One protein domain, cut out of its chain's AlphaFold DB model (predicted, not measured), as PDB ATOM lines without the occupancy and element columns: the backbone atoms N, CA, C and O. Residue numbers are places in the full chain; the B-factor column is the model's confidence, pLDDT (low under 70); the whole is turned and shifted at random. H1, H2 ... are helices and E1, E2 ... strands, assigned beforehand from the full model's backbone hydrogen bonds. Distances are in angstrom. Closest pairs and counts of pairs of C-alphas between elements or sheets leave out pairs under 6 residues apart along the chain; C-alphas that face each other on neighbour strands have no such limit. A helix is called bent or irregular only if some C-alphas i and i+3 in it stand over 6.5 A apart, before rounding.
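Overview. This is residues 4 to 32 and 40 to 63 of the 63 residues of an uncharacterized protein of Lachnospiraceae bacterium (UniProt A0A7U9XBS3). Two separate parts make this domain: a small head, in which a two-stranded hairpin of E1 and E2 has the short helix H1 near it, and a single longer helix, H2, which stands free at a distance from the head. The printed part has 53 residues, with two named helices and two named strands in the order H1, E1, E2, H2 along the chain. The sheet has the order E1 - E2 and is antiparallel, and the class is mixed, helices and strands. The whole is extended, with a radius of gyration of the C-alphas of 18.2 A, and its outline is flat, with spans of 44 by 34 by 15 A.

Along the chain. E1 is residues 16 to 20, 11.4 A from first to last C-alpha, and begins with C-alpha 16 at (441.334, 589.776, 881.931). E2 is residues 25 to 28 and measures 10.2 A. H1 is residues 4 to 10, 9.7 A long, with C-alpha 4 at (438.610, 589.472, 873.135). H2, residues 44 to 59, is the longest helix at 22.9 A and ends with C-alpha 59 at (455.934, 562.888, 864.399).

Arrangement. E1 and E2 are a hairpin of antiparallel neighbour strands, with 152 degrees between their N-to-C directions. N 16 and O 28, at 2.9 A, and N 26 and O 19, at 2.8 A, are among their pairs within hydrogen-bond range. C-alphas 20 and 25 face each other at 4.4 A. The closest C-alphas of H1 and E1 are those of Val 8 and Lys 16, 6.1 A apart. Between H1 and E2 the closest C-alphas are those of Leu 4 and Tyr 27, 7.8 A apart. H2 is apart from H1 and from E1. In H1 and H2 every O i to N i+4 pair is within hydrogen-bond range, and neither helix is bent.

Size, cuts and confidence. The two C-alphas farthest apart are those of Asp 13 and Asp 45, at 44.7 A. Residues 33 to 39 are not printed, and C-alphas 32 and 40 are 21.4 A apart across this cut. The link from E2 to H2 runs across the cut, while the links from H1 to E1 and from E1 to E2 are tight. Residues 40 to 63, of which 44 to 59 belong to H2, stand free; residue 63 is the chain's last residue. The mean pLDDT of the printed part is 90.4, and residues 62 to 63 are under 70, where the model's confidence is low.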
ATOM      1  N   LEU A   4     438.397 589.402 871.688       91.62
ATOM      2  CA  LEU A   4     438.610 589.472 873.135       91.62
ATOM      3  C   LEU A   4     439.280 590.774 873.584       91.62
ATOM      4  O   LEU A   4     439.026 591.195 874.702       91.62
ATOM      5  N   ASP A   5     440.076 591.431 872.734       91.38
ATOM      6  CA  ASP A   5     440.676 592.725 873.089       91.38
ATOM      7  C   ASP A   5     439.578 593.786 873.288       91.38
ATOM      8  O   ASP A   5     439.648 594.575 874.224       91.38
ATOM      9  N   THR A   6     438.522 593.748 872.465       94.00
ATOM     10  CA  THR A   6     437.335 594.604 872.624       94.00
ATOM     11  C   THR A   6     436.597 594.301 873.928       94.00
ATOM     12  O   THR A   6     436.276 595.212 874.675       94.00
ATOM     13  N   LEU A   7     436.405 593.021 874.261       92.81
ATOM     14  CA  LEU A   7     435.714 592.629 875.496       92.81
ATOM     15  C   LEU A   7     436.487 592.995 876.768       92.81
ATOM     16  O   LEU A   7     435.868 593.320 877.773       92.81
ATOM     17  N   VAL A   8     437.820 592.955 876.734       92.75
ATOM     18  CA  VAL A   8     438.658 593.422 877.850       92.75
ATOM     19  C   VAL A   8     438.540 594.939 878.025       92.75
ATOM     20  O   VAL A   8     438.539 595.410 879.158       92.75
ATOM     21  N   ALA A   9     438.424 595.700 876.931       93.12
ATOM     22  CA  ALA A   9     438.239 597.150 876.988       93.12
ATOM     23  C   ALA A   9     436.844 597.540 877.505       93.12
ATOM     24  O   ALA A   9     436.732 598.421 878.352       93.12
ATOM     25  N   ASP A  10     435.800 596.857 877.028       95.19
ATOM     26  CA  ASP A  10     434.410 597.156 877.383       95.19
ATOM     27  C   ASP A  10     434.026 596.611 878.774       95.19
ATOM     28  O   ASP A  10     433.213 597.209 879.477       95.19
ATOM     29  N   PHE A  11     434.609 595.476 879.188       93.06
ATOM     30  CA  PHE A  11     434.266 594.754 880.424       93.06
ATOM     31  C   PHE A  11     435.518 594.251 881.181       93.06
ATOM     32  O   PHE A  11     435.701 593.034 881.347       93.06
ATOM     33  N   PRO A  12     436.373 595.156 881.689       91.69
ATOM     34  CA  PRO A  12     437.653 594.804 882.320       91.69
ATOM     35  C   PRO A  12     437.512 593.967 883.603       91.69
ATOM     36  O   PRO A  12     438.416 593.212 883.971       91.69
ATOM     37  N   ASP A  13     436.367 594.052 884.281       91.56
ATOM     38  CA  ASP A  13     436.099 593.269 885.490       91.56
ATOM     39  C   ASP A  13     435.908 591.779 885.188       91.56
ATOM     40  O   ASP A  13     436.288 590.914 885.986       91.56
ATOM     41  N   ALA A  14     435.335 591.478 884.020       92.44
ATOM     42  CA  ALA A  14     434.903 590.141 883.644       92.44
ATOM     43  C   ALA A  14     435.909 589.428 882.727       92.44
ATOM     44  O   ALA A  14     436.058 588.209 882.823       92.44
ATOM     45  N   TYR A  15     436.616 590.175 881.875       94.06
ATOM     46  CA  TYR A  15     437.629 589.649 880.961       94.06
ATOM     47  C   TYR A  15     438.996 590.242 881.284       94.06
ATOM     48  O   TYR A  15     439.184 591.454 881.258       94.06
ATOM     49  N   LYS A  16     439.976 589.375 881.543       93.25
ATOM     50  CA  LYS A  16     441.334 589.776 881.931       93.25
ATOM     51  C   LYS A  16     442.362 589.122 881.026       93.25
ATOM     52  O   LYS A  16     442.302 587.918 880.792       93.25
ATOM     53  N   LEU A  17     443.321 589.898 880.536       93.69
ATOM     54  CA  LEU A  17     444.494 589.365 879.847       93.69
ATOM     55  C   LEU A  17     445.486 588.852 880.902       93.69
ATOM     56  O   LEU A  17     445.931 589.626 881.744       93.69
ATOM     57  N   THR A  18     445.801 587.558 880.884       92.38
ATOM     58  CA  THR A  18     446.673 586.919 881.887       92.38
ATOM     59  C   THR A  18     448.092 586.684 881.395       92.38
ATOM     60  O   THR A  18     449.018 586.726 882.197       92.38
ATOM     61  N   ALA A  19     448.276 586.440 880.099       92.38
ATOM     62  CA  ALA A  19     449.597 586.279 879.503       92.38
ATOM     63  C   ALA A  19     449.593 586.765 878.056       92.38
ATOM     64  O   ALA A  19     448.578 586.672 877.359       92.38
ATOM     65  N   GLN A  20     450.736 587.265 877.605       92.81
ATOM     66  CA  GLN A  20     450.947 587.678 876.229       92.81
ATOM     67  C   GLN A  20     452.348 587.260 875.793       92.81
ATOM     68  O   GLN A  20     453.334 587.685 876.388       92.81
ATOM     69  N   ASP A  21     452.394 586.474 874.726       91.06
ATOM     70  CA  ASP A  21     453.606 586.146 873.987       91.06
ATOM     71  C   ASP A  21     453.621 586.941 872.674       91.06
ATOM     72  O   ASP A  21     452.658 587.629 872.324       91.06
ATOM     73  N   GLU A  22     454.685 586.788 871.888       86.69
ATOM     74  CA  GLU A  22     454.781 587.378 870.548       86.69
ATOM     75  C   GLU A  22     453.637 586.914 869.623       86.69
ATOM     76  O   GLU A  22     453.094 587.685 868.833       86.69
ATOM     77  N   VAL A  23     453.215 585.654 869.771       85.62
ATOM     78  CA  VAL A  23     452.191 585.028 868.917       85.62
ATOM     79  C   VAL A  23     450.831 584.938 869.617       85.62
ATOM     80  O   VAL A  23     449.770 584.983 868.981       85.62
ATOM     81  N   SER A  24     450.823 584.791 870.941       88.50
ATOM     82  CA  SER A  24     449.664 584.323 871.697       88.50
ATOM     83  C   SER A  24     449.222 585.336 872.762       88.50
ATOM     84  O   SER A  24     449.998 586.153 873.238       88.50
ATOM     85  N   LYS A  25     447.927 585.333 873.088       92.06
ATOM     86  CA  LYS A  25     447.362 586.111 874.199       92.06
ATOM     87  C   LYS A  25     446.396 585.197 874.924       92.06
ATOM     88  O   LYS A  25     445.487 584.654 874.288       92.06
ATOM     89  N   THR A  26     446.599 585.042 876.219       94.44
ATOM     90  CA  THR A  26     445.786 584.199 877.087       94.44
ATOM     91  C   THR A  26     444.871 585.090 877.903       94.44
ATOM     92  O   THR A  26     445.322 586.043 878.534       94.44
ATOM     93  N   TYR A  27     443.578 584.780 877.878       94.38
ATOM     94  CA  TYR A  27     442.548 585.539 878.574       94.38
ATOM     95  C   TYR A  27     441.889 584.661 879.638       94.38
ATOM     96  O   TYR A  27     441.736 583.453 879.448       94.38
ATOM     97  N   SER A  28     441.467 585.278 880.735       92.69
ATOM     98  CA  SER A  28     440.713 584.664 881.824       92.69
ATOM     99  C   SER A  28     439.375 585.372 881.989       92.69
ATOM    100  O   SER A  28     439.307 586.601 881.938       92.69
ATOM    101  N   PHE A  29     438.314 584.589 882.153       93.38
ATOM    102  CA  PHE A  29     436.954 585.059 882.398       93.38
ATOM    103  C   PHE A  29     436.114 583.930 883.019       93.38
ATOM    104  O   PHE A  29     436.508 582.758 882.950       93.38
ATOM    105  N   PRO A  30     434.962 584.241 883.641       93.50
ATOM    106  CA  PRO A  30     434.104 583.235 884.249       93.50
ATOM    107  C   PRO A  30     433.669 582.146 883.265       93.50
ATOM    108  O   PRO A  30     433.166 582.418 882.174       93.50
ATOM    109  N   LYS A  31     433.780 580.884 883.695       89.56
ATOM    110  CA  LYS A  31     433.353 579.715 882.908       89.56
ATOM    111  C   LYS A  31     431.867 579.767 882.532       89.56
ATOM    112  O   LYS A  31     431.489 579.213 881.504       89.56
ATOM    113  N   SER A  32     431.040 580.444 883.331       90.81
ATOM    114  CA  SER A  32     429.607 580.643 883.082       90.81
ATOM    115  C   SER A  32     429.306 581.357 881.761       90.81
ATOM    116  O   SER A  32     428.219 581.181 881.221       90.81
ATOM    117  N   ARG A  40     429.478 567.353 868.029       87.44
ATOM    118  CA  ARG A  40     428.887 566.876 866.779       87.44
ATOM    119  C   ARG A  40     429.084 565.365 866.696       87.44
ATOM    120  O   ARG A  40     430.168 564.878 867.015       87.44
ATOM    121  N   ALA A  41     428.049 564.646 866.270       90.25
ATOM    122  CA  ALA A  41     428.202 563.250 865.890       90.25
ATOM    123  C   ALA A  41     429.131 563.198 864.671       90.25
ATOM    124  O   ALA A  41     428.885 563.868 863.670       90.25
ATOM    125  N   ILE A  42     430.230 562.465 864.804       90.56
ATOM    126  CA  ILE A  42     431.242 562.268 863.763       90.56
ATOM    127  C   ILE A  42     431.285 560.764 863.492       90.56
ATOM    128  O   ILE A  42     431.175 559.977 864.437       90.56
ATOM    129  N   SER A  43     431.425 560.366 862.225       92.56
ATOM    130  CA  SER A  43     431.547 558.950 861.871       92.56
ATOM    131  C   SER A  43     432.834 558.347 862.439       92.56
ATOM    132  O   SER A  43     433.815 559.047 862.710       92.56
ATOM    133  N   THR A  44     432.849 557.028 862.614       93.00
ATOM    134  CA  THR A  44     434.038 556.293 863.068       93.00
ATOM    135  C   THR A  44     435.229 556.535 862.143       93.00
ATOM    136  O   THR A  44     436.325 556.820 862.620       93.00
ATOM    137  N   ASP A  45     434.991 556.538 860.834       92.69
ATOM    138  CA  ASP A  45     436.038 556.657 859.817       92.69
ATOM    139  C   ASP A  45     436.653 558.055 859.802       92.69
ATOM    140  O   ASP A  45     437.871 558.220 859.722       92.69
ATOM    141  N   GLN A  46     435.818 559.087 859.947       92.75
ATOM    142  CA  GLN A  46     436.295 560.463 860.031       92.75
ATOM    143  C   GLN A  46     437.108 560.685 861.311       92.75
ATOM    144  O   GLN A  46     438.117 561.396 861.292       92.75
ATOM    145  N   ARG A  47     436.703 560.049 862.415       92.81
ATOM    146  CA  ARG A  47     437.439 560.094 863.682       92.81
ATOM    147  C   ARG A  47     438.794 559.397 863.574       92.81
ATOM    148  O   ARG A  47     439.782 559.934 864.077       92.81
ATOM    149  N   GLU A  48     438.850 558.243 862.915       94.31
ATOM    150  CA  GLU A  48     440.094 557.493 862.740       94.31
ATOM    151  C   GLU A  48     441.056 558.214 861.788       94.31
ATOM    152  O   GLU A  48     442.225 558.406 862.119       94.31
ATOM    153  N   ARG A  49     440.553 558.763 860.675       94.56
ATOM    154  CA  ARG A  49     441.358 559.607 859.779       94.56
ATOM    155  C   ARG A  49     441.962 560.808 860.512       94.56
ATOM    156  O   ARG A  49     443.145 561.096 860.343       94.56
ATOM    157  N   ALA A  50     441.175 561.489 861.349       92.31
ATOM    158  CA  ALA A  50     441.661 562.620 862.139       92.31
ATOM    159  C   ALA A  50     442.764 562.212 863.133       92.31
ATOM    160  O   ALA A  50     443.739 562.947 863.292       92.31
ATOM    161  N   ARG A  51     442.659 561.029 863.762       94.69
ATOM    162  CA  ARG A  51     443.729 560.485 864.619       94.69
ATOM    163  C   ARG A  51     445.016 560.235 863.846       94.69
ATOM    164  O   ARG A  51     446.068 560.677 864.301       94.69
ATOM    165  N   GLN A  52     444.938 559.559 862.701       96.12
ATOM    166  CA  GLN A  52     446.119 559.239 861.891       96.12
ATOM    167  C   GLN A  52     446.843 560.515 861.441       96.12
ATOM    168  O   GLN A  52     448.061 560.619 861.577       96.12
ATOM    169  N   MET A  53     446.088 561.533 861.011       94.00
ATOM    170  CA  MET A  53     446.652 562.843 860.672       94.00
ATOM    171  C   MET A  53     447.320 563.527 861.873       94.00
ATOM    172  O   MET A  53     448.399 564.094 861.729       94.00
ATOM    173  N   MET A  54     446.714 563.464 863.064       93.69
ATOM    174  CA  MET A  54     447.309 564.031 864.278       93.69
ATOM    175  C   MET A  54     448.633 563.342 864.634       93.69
ATOM    176  O   MET A  54     449.607 564.019 864.950       93.69
ATOM    177  N   ILE A  55     448.683 562.009 864.556       94.12
ATOM    178  CA  ILE A  55     449.900 561.229 864.824       94.12
ATOM    179  C   ILE A  55     451.000 561.593 863.824       94.12
ATOM    180  O   ILE A  55     452.132 561.835 864.238       94.12
ATOM    181  N   ALA A  56     450.671 561.674 862.530       93.50
ATOM    182  CA  ALA A  56     451.622 562.066 861.493       93.50
ATOM    183  C   ALA A  56     452.207 563.463 861.761       93.50
ATOM    184  O   ALA A  56     453.422 563.611 861.824       93.50
ATOM    185  N   ASN A  57     451.350 564.453 862.029       91.44
ATOM    186  CA  ASN A  57     451.778 565.829 862.302       91.44
ATOM    187  C   ASN A  57     452.626 565.962 863.580       91.44
ATOM    188  O   ASN A  57     453.487 566.836 863.670       91.44
ATOM    189  N   ASN A  58     452.364 565.132 864.592       89.69
ATOM    190  CA  ASN A  58     453.151 565.133 865.824       89.69
ATOM    191  C   ASN A  58     454.532 564.511 865.614       89.69
ATOM    192  O   ASN A  58     455.498 565.010 866.181       89.69
ATOM    193  N   ARG A  59     454.638 563.467 864.780       87.38
ATOM    194  CA  ARG A  59     455.934 562.888 864.399       87.38
ATOM    195  C   ARG A  59     456.789 563.910 863.652       87.38
ATOM    196  O   ARG A  59     457.907 564.156 864.066       87.38
ATOM    197  N   THR A  60     456.217 564.615 862.676       82.00
ATOM    198  CA  THR A  60     456.937 565.647 861.901       82.00
ATOM    199  C   THR A  60     457.377 566.874 862.704       82.00
ATOM    200  O   THR A  60     458.142 567.677 862.194       82.00
ATOM    201  N   LYS A  61     456.840 567.090 863.912       72.12
ATOM    202  CA  LYS A  61     457.254 568.193 864.800       72.12
ATOM    203  C   LYS A  61     458.358 567.796 865.783       72.12
ATOM    204  O   LYS A  61     458.864 568.675 866.473       72.12
ATOM    205  N   GLY A  62     458.619 566.498 865.928       64.50
ATOM    206  CA  GLY A  62     459.645 565.964 866.825       64.50
ATOM    207  C   GLY A  62     460.989 565.698 866.147       64.50
ATOM    208  O   GLY A  62     461.957 565.477 866.871       64.50
ATOM    209  N   ASP A  63     461.027 565.720 864.811       52.28
ATOM    210  CA  ASP A  63     462.242 565.710 863.982       52.28
ATOM    211  C   ASP A  63     462.762 567.144 863.774       52.28
ATOM    212  O   ASP A  63     464.001 567.331 863.774       52.28
TER     213      ASP A  63